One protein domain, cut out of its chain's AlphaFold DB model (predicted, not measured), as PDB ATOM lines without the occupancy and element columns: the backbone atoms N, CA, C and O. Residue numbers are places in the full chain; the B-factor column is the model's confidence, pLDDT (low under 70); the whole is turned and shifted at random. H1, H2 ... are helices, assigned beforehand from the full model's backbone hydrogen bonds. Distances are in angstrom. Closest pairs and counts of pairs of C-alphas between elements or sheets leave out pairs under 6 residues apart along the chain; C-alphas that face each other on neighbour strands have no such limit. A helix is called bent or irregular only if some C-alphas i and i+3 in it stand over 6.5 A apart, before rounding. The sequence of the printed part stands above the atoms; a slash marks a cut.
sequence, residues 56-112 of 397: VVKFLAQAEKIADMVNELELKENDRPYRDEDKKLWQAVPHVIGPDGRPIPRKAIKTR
ATOM      1  N   VAL A  56      58.801 -16.740  30.916       88.88
ATOM      2  CA  VAL A  56      59.117 -18.175  30.862       88.88
ATOM      3  C   VAL A  56      57.930 -19.005  31.344       88.88
ATOM      4  O   VAL A  56      57.550 -19.967  30.688       88.88
ATOM      5  N   VAL A  57      57.293 -18.606  32.446       84.94
ATOM      6  CA  VAL A  57      56.123 -19.313  32.990       84.94
ATOM      7  C   VAL A  57      54.921 -19.168  32.061       84.94
ATOM      8  O   VAL A  57      54.225 -20.147  31.808       84.94
ATOM      9  N   LYS A  58      54.715 -17.987  31.461       86.81
ATOM     10  CA  LYS A  58      53.694 -17.788  30.419       86.81
ATOM     11  C   LYS A  58      53.939 -18.675  29.198       86.81
ATOM     12  O   LYS A  58      52.988 -19.246  28.667       86.81
ATOM     13  N   PHE A  59      55.195 -18.818  28.772       92.69
ATOM     14  CA  PHE A  59      55.571 -19.721  27.687       92.69
ATOM     15  C   PHE A  59      55.298 -21.187  28.047       92.69
ATOM     16  O   PHE A  59      54.657 -21.882  27.264       92.69
ATOM     17  N   LEU A  60      55.712 -21.641  29.234       84.19
ATOM     18  CA  LEU A  60      55.458 -23.007  29.706       84.19
ATOM     19  C   LEU A  60      53.957 -23.295  29.815       84.19
ATOM     20  O   LEU A  60      53.488 -24.297  29.289       84.19
ATOM     21  N   ALA A  61      53.175 -22.380  30.392       83.56
ATOM     22  CA  ALA A  61      51.722 -22.507  30.463       83.56
ATOM     23  C   ALA A  61      51.075 -22.578  29.068       83.56
ATOM     24  O   ALA A  61      50.099 -23.301  28.866       83.56
ATOM     25  N   GLN A  62      51.608 -21.842  28.090       90.81
ATOM     26  CA  GLN A  62      51.143 -21.923  26.709       90.81
ATOM     27  C   GLN A  62      51.550 -23.244  26.041       90.81
ATOM     28  O   GLN A  62      50.750 -23.811  25.299       90.81
ATOM     29  N   ALA A  63      52.753 -23.752  26.314       90.06
ATOM     30  CA  ALA A  63      53.211 -25.052  25.836       90.06
ATOM     31  C   ALA A  63      52.340 -26.193  26.386       90.06
ATOM     32  O   ALA A  63      51.936 -27.058  25.612       90.06
ATOM     33  N   GLU A  64      51.959 -26.144  27.668       87.31
ATOM     34  CA  GLU A  64      51.034 -27.119  28.259       87.31
ATOM     35  C   GLU A  64      49.657 -27.074  27.585       87.31
ATOM     36  O   GLU A  64      49.141 -28.110  27.177       87.31
ATOM     37  N   LYS A  65      49.099 -25.879  27.336       89.94
ATOM     38  CA  LYS A  65      47.840 -25.748  26.579       89.94
ATOM     39  C   LYS A  65      47.941 -26.332  25.172       89.94
ATOM     40  O   LYS A  65      46.992 -26.941  24.685       89.94
ATOM     41  N   ILE A  66      49.068 -26.127  24.490       92.56
ATOM     42  CA  ILE A  66      49.300 -26.700  23.157       92.56
ATOM     43  C   ILE A  66      49.369 -28.223  23.240       92.56
ATOM     44  O   ILE A  66      48.746 -28.893  22.420       92.56
ATOM     45  N   ALA A  67      50.068 -28.773  24.231       86.56
ATOM     46  CA  ALA A  67      50.147 -30.212  24.436       86.56
ATOM     47  C   ALA A  67      48.772 -30.826  24.766       86.56
ATOM     48  O   ALA A  67      48.441 -31.877  24.216       86.56
ATOM     49  N   ASP A  68      47.934 -30.146  25.558       89.50
ATOM     50  CA  ASP A  68      46.541 -30.549  25.805       89.50
ATOM     51  C   ASP A  68      45.724 -30.577  24.507       89.50
ATOM     52  O   ASP A  68      45.081 -31.581  24.201       89.50
ATOM     53  N   MET A  69      45.803 -29.517  23.693       92.44
ATOM     54  CA  MET A  69      45.110 -29.453  22.400       92.44
ATOM     55  C   MET A  69      45.568 -30.553  21.437       92.44
ATOM     56  O   MET A  69      44.737 -31.169  20.772       92.44
ATOM     57  N   VAL A  70      46.877 -30.809  21.345       91.69
ATOM     58  CA  VAL A  70      47.425 -31.884  20.501       91.69
ATOM     59  C   VAL A  70      46.914 -33.240  20.981       91.69
ATOM     60  O   VAL A  70      46.443 -34.030  20.166       91.69
ATOM     61  N   ASN A  71      46.916 -33.482  22.294       88.75
ATOM     62  CA  ASN A  71      46.401 -34.724  22.858       88.75
ATOM     63  C   ASN A  71      44.902 -34.907  22.568       88.75
ATOM     64  O   ASN A  71      44.474 -35.973  22.131       88.75
ATOM     65  N   GLU A  72      44.090 -33.858  22.725       91.44
ATOM     66  CA  GLU A  72      42.669 -33.896  22.364       91.44
ATOM     67  C   GLU A  72      42.436 -34.180  20.876       91.44
ATOM     68  O   GLU A  72      41.503 -34.908  20.521       91.44
ATOM     69  N   LEU A  73      43.262 -33.609  19.994       93.31
ATOM     70  CA  LEU A  73      43.201 -33.875  18.558       93.31
ATOM     71  C   LEU A  73      43.540 -35.338  18.256       93.31
ATOM     72  O   LEU A  73      42.789 -35.981  17.523       93.31
ATOM     73  N   GLU A  74      44.594 -35.888  18.861       89.31
ATOM     74  CA  GLU A  74      44.963 -37.298  18.700       89.31
ATOM     75  C   GLU A  74      43.885 -38.248  19.244       89.31
ATOM     76  O   GLU A  74      43.588 -39.276  18.628       89.31
ATOM     77  N   LEU A  75      43.245 -37.909  20.365       89.06
ATOM     78  CA  LEU A  75      42.129 -38.681  20.914       89.06
ATOM     79  C   LEU A  75      40.930 -38.687  19.965       89.06
ATOM     80  O   LEU A  75      40.389 -39.752  19.671       89.06
ATOM     81  N   LYS A  76      40.544 -37.518  19.437       90.06
ATOM     82  CA  LYS A  76      39.460 -37.398  18.448       90.06
ATOM     83  C   LYS A  76      39.787 -38.154  17.168       90.06
ATOM     84  O   LYS A  76      38.917 -38.810  16.599       90.06
ATOM     85  N   GLU A  77      41.037 -38.089  16.726       89.19
ATOM     86  CA  GLU A  77      41.498 -38.785  15.535       89.19
ATOM     87  C   GLU A  77      41.373 -40.313  15.674       89.19
ATOM     88  O   GLU A  77      41.057 -41.002  14.695       89.19
ATOM     89  N   ASN A  78      41.591 -40.836  16.882       88.56
ATOM     90  CA  ASN A  78      41.559 -42.262  17.193       88.56
ATOM     91  C   ASN A  78      40.258 -42.739  17.866       88.56
ATOM     92  O   ASN A  78      40.183 -43.887  18.302       88.56
ATOM     93  N   ASP A  79      39.221 -41.905  17.942       87.62
ATOM     94  CA  ASP A  79      37.943 -42.253  18.583       87.62
ATOM     95  C   ASP A  79      37.216 -43.402  17.859       87.62
ATOM     96  O   ASP A  79      36.461 -44.173  18.455       87.62
ATOM     97  N   ARG A  80      37.440 -43.546  16.548       87.00
ATOM     98  CA  ARG A  80      36.717 -44.515  15.719       87.00
ATOM     99  C   ARG A  80      37.659 -45.523  15.064       87.00
ATOM    100  O   ARG A  80      38.450 -45.130  14.206       87.00
ATOM    101  N   PRO A  81      37.552 -46.819  15.409       88.00
ATOM    102  CA  PRO A  81      38.249 -47.868  14.685       88.00
ATOM    103  C   PRO A  81      37.601 -48.126  13.319       88.00
ATOM    104  O   PRO A  81      36.441 -47.795  13.085       88.00
ATOM    105  N   TYR A  82      38.349 -48.790  12.440       85.62
ATOM    106  CA  TYR A  82      37.936 -49.214  11.101       85.62
ATOM    107  C   TYR A  82      36.656 -50.061  11.108       85.62
ATOM    108  O   TYR A  82      35.846 -49.977  10.188       85.62
ATOM    109  N   ARG A  83      36.471 -50.901  12.136       83.00
ATOM    110  CA  ARG A  83      35.291 -51.760  12.277       83.00
ATOM    111  C   ARG A  83      34.240 -51.110  13.163       83.00
ATOM    112  O   ARG A  83      34.436 -50.972  14.370       83.00
ATOM    113  N   ASP A  84      33.074 -50.844  12.586       84.62
ATOM    114  CA  ASP A  84      31.928 -50.284  13.311       84.62
ATOM    115  C   ASP A  84      31.455 -51.170  14.471       84.62
ATOM    116  O   ASP A  84      30.989 -50.675  15.499       84.62
ATOM    117  N   GLU A  85      31.609 -52.490  14.334       83.00
ATOM    118  CA  GLU A  85      31.252 -53.475  15.356       83.00
ATOM    119  C   GLU A  85      31.968 -53.232  16.694       83.00
ATOM    120  O   GLU A  85      31.356 -53.432  17.750       83.00
ATOM    121  N   ASP A  86      33.220 -52.776  16.635       82.38
ATOM    122  CA  ASP A  86      34.112 -52.599  17.782       82.38
ATOM    123  C   ASP A  86      34.039 -51.180  18.364       82.38
ATOM    124  O   ASP A  86      34.500 -50.945  19.478       82.38
ATOM    125  N   LYS A  87      33.398 -50.233  17.664       85.56
ATOM    126  CA  LYS A  87      33.324 -48.817  18.056       85.56
ATOM    127  C   LYS A  87      32.786 -48.609  19.473       85.56
ATOM    128  O   LYS A  87      33.367 -47.859  20.248       85.56
ATOM    129  N   LYS A  88      31.685 -49.284  19.825       86.06
ATOM    130  CA  LYS A  88      31.073 -49.156  21.162       86.06
ATOM    131  C   LYS A  88      32.018 -49.618  22.268       86.06
ATOM    132  O   LYS A  88      32.081 -48.978  23.309       86.06
ATOM    133  N   LEU A  89      32.729 -50.722  22.038       82.25
ATOM    134  CA  LEU A  89      33.701 -51.244  22.993       82.25
ATOM    135  C   LEU A  89      34.888 -50.286  23.098       82.25
ATOM    136  O   LEU A  89      35.243 -49.882  24.196       82.25
ATOM    137  N   TRP A  90      35.429 -49.853  21.958       84.06
ATOM    138  CA  TRP A  90      36.560 -48.931  21.880       84.06
ATOM    139  C   TRP A  90      36.333 -47.640  22.677       84.06
ATOM    140  O   TRP A  90      37.200 -47.233  23.446       84.06
ATOM    141  N   GLN A  91      35.142 -47.047  22.554       84.44
ATOM    142  CA  GLN A  91      34.749 -45.840  23.290       84.44
ATOM    143  C   GLN A  91      34.482 -46.089  24.781       84.44
ATOM    144  O   GLN A  91      34.645 -45.184  25.593       84.44
ATOM    145  N   ALA A  92      34.053 -47.297  25.151       84.69
ATOM    146  CA  ALA A  92      33.760 -47.645  26.539       84.69
ATOM    147  C   ALA A  92      35.025 -47.907  27.367       84.69
ATOM    148  O   ALA A  92      34.999 -47.737  28.585       84.69
ATOM    149  N   VAL A  93      36.124 -48.340  26.737       80.00
ATOM    150  CA  VAL A  93      37.367 -48.598  27.470       80.00
ATOM    151  C   VAL A  93      37.990 -47.255  27.871       80.00
ATOM    152  O   VAL A  93      38.295 -46.458  26.982       80.00
ATOM    153  N   PRO A  94      38.242 -46.997  29.164       79.12
ATOM    154  CA  PRO A  94      38.853 -45.749  29.608       79.12
ATOM    155  C   PRO A  94      40.292 -45.607  29.093       79.12
ATOM    156  O   PRO A  94      40.969 -46.593  28.787       79.12
ATOM    157  N   HIS A  95      40.763 -44.365  28.997       78.94
ATOM    158  CA  HIS A  95      42.155 -44.082  28.661       78.94
ATOM    159  C   HIS A  95      43.060 -44.306  29.872       78.94
ATOM    160  O   HIS A  95      42.701 -43.975  31.000       78.94
ATOM    161  N   VAL A  96      44.252 -44.844  29.619       76.94
ATOM    162  CA  VAL A  96      45.306 -44.934  30.632       76.94
ATOM    163  C   VAL A  96      45.876 -43.536  30.840       76.94
ATOM    164  O   VAL A  96      46.210 -42.863  29.866       76.94
ATOM    165  N   ILE A  97      45.969 -43.098  32.092       77.94
ATOM    166  CA  ILE A  97      46.592 -41.821  32.443       77.94
ATOM    167  C   ILE A  97      48.111 -42.000  32.376       77.94
ATOM    168  O   ILE A  97      48.657 -42.930  32.969       77.94
ATOM    169  N   GLY A  98      48.780 -41.146  31.608       72.62
ATOM    170  CA  GLY A  98      50.230 -41.136  31.480       72.62
ATOM    171  C   GLY A  98      50.927 -40.445  32.654       72.62
ATOM    172  O   GLY A  98      50.263 -39.838  33.494       72.62
ATOM    173  N   PRO A  99      52.271 -40.500  32.700       71.25
ATOM    174  CA  PRO A  99      53.069 -39.846  33.742       71.25
ATOM    175  C   PRO A  99      52.768 -38.349  33.894       71.25
ATOM    176  O   PRO A  99      52.787 -37.828  35.002       71.25
ATOM    177  N   ASP A 100      52.404 -37.688  32.793       73.75
ATOM    178  CA  ASP A 100      52.085 -36.257  32.743       73.75
ATOM    179  C   ASP A 100      50.648 -35.937  33.210       73.75
ATOM    180  O   ASP A 100      50.173 -34.815  33.060       73.75
ATOM    181  N   GLY A 101      49.892 -36.929  33.696       76.06
ATOM    182  CA  GLY A 101      48.490 -36.778  34.108       76.06
ATOM    183  C   GLY A 101      47.477 -36.741  32.955       76.06
ATOM    184  O   GLY A 101      46.268 -36.772  33.185       76.06
ATOM    185  N   ARG A 102      47.946 -36.733  31.702       78.81
ATOM    186  CA  ARG A 102      47.107 -36.742  30.494       78.81
ATOM    187  C   ARG A 102      46.683 -38.156  30.087       78.81
ATOM    188  O   ARG A 102      47.466 -39.092  30.247       78.81
ATOM    189  N   PRO A 103      45.492 -38.345  29.493       81.81
ATOM    190  CA  PRO A 103      45.126 -39.624  28.890       81.81
ATOM    191  C   PRO A 103      46.033 -39.938  27.696       81.81
ATOM    192  O   PRO A 103      46.167 -39.116  26.794       81.81
ATOM    193  N   ILE A 104      46.616 -41.138  27.666       80.19
ATOM    194  CA  ILE A 104      47.439 -41.608  26.548       80.19
ATOM    195  C   ILE A 104      46.517 -41.970  25.366       80.19
ATOM    196  O   ILE A 104      45.599 -42.797  25.521       80.19
ATOM    197  N   PRO A 105      46.742 -41.397  24.170       80.75
ATOM    198  CA  PRO A 105      45.949 -41.711  22.995       80.75
ATOM    199  C   PRO A 105      46.289 -43.118  22.497       80.75
ATOM    200  O   PRO A 105      47.442 -43.487  22.274       80.75
ATOM    201  N   ARG A 106      45.253 -43.940  22.315       80.56
ATOM    202  CA  ARG A 106      45.390 -45.287  21.748       80.56
ATOM    203  C   ARG A 106      45.229 -45.198  20.246       80.56
ATOM    204  O   ARG A 106      44.248 -44.634  19.783       80.56
ATOM    205  N   LYS A 107      46.145 -45.788  19.482       83.81
ATOM    206  CA  LYS A 107      46.083 -45.721  18.019       83.81
ATOM    207  C   LYS A 107      45.015 -46.658  17.462       83.81
ATOM    208  O   LYS A 107      45.162 -47.876  17.559       83.81
ATOM    209  N   ALA A 108      43.999 -46.097  16.815       87.00
ATOM    210  CA  ALA A 108      42.991 -46.878  16.119       87.00
ATOM    211  C   ALA A 108      43.470 -47.286  14.714       87.00
ATOM    212  O   ALA A 108      44.060 -46.482  13.996       87.00
ATOM    213  N   ILE A 109      43.225 -48.535  14.308       86.69
ATOM    214  CA  ILE A 109      43.357 -48.949  12.900       86.69
ATOM    215  C   ILE A 109      42.213 -48.299  12.131       86.69
ATOM    216  O   ILE A 109      41.063 -48.490  12.524       86.69
ATOM    217  N   LYS A 110      42.502 -47.566  11.055       87.69
ATOM    218  CA  LYS A 110      41.490 -46.828  10.283       87.69
ATOM    219  C   LYS A 110      41.132 -47.493   8.968       87.69
ATOM    220  O   LYS A 110      40.015 -47.319   8.490       87.69
ATOM    221  N   THR A 111      42.054 -48.249   8.381       89.69
ATOM    222  CA  THR A 111      41.855 -48.859   7.063       89.69
ATOM    223  C   THR A 111      42.018 -50.373   7.092       89.69
ATOM    224  O   THR A 111      42.644 -50.952   7.981       89.69
ATOM    225  N   ARG A 112      41.466 -51.037   6.071       86.44
ATOM    226  CA  ARG A 112      41.647 -52.480   5.875       86.44
ATOM    227  C   ARG A 112      43.112 -52.850   5.652       86.44
ATOM    228  O   ARG A 112      43.569 -53.835   6.211       86.44
TER     229      ARG A 112
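What this domain is: This is residues 56 to 112 of the 397 residues of the protein "GYF_2 domain-containing protein" of Pyrus ussuriensis x Pyrus communis (UniProt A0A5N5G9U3). One long straight helix, H1, makes most of the length of a rod-like model, and its first half, residues 56 to 66, sticks out free. After H1 a short link leads into a short helix, H2, which folds back, and a long unnamed stretch, residues 93 to 112, then makes a wide loop and returns past the last turns of H1. The printed part has 57 residues, with two named helices in the order H1, H2 and no named strand, and its class is all helix. It is loose, with a radius of gyration of the C-alphas of 14.1 A and spans of 47 by 20 by 13 A.

Where its parts are: H1 covers residues 56 to 77 and is 31.1 A long from first to last C-alpha; C-alpha 56 stands at (59.117, -18.175, 30.862) and C-alpha 77 at (41.498, -38.785, 15.535). H2 covers residues 84 to 92, 13.6 A long, and ends with C-alpha 92 at (33.760, -47.645, 26.539). H2 is irregular: C-alphas 85 and 88 are 7.2 A apart.

How they stand to each other: H1 and H2 are apart, with no C-alpha of the one within 8 A of the other. Six residues make the short link between them. In H1 every O i to N i+4 pair is within hydrogen-bond range, and in H2 3 of 5 are.

The domain as a whole: The two C-alphas farthest apart are those of Val 56 and Glu 85, at 47.6 A. Without residues 56 to 66 the body spans 32 by 18 by 12 A. The printed part has no cut. The mean pLDDT of the printed part is 85.1, and no printed residue is under 70.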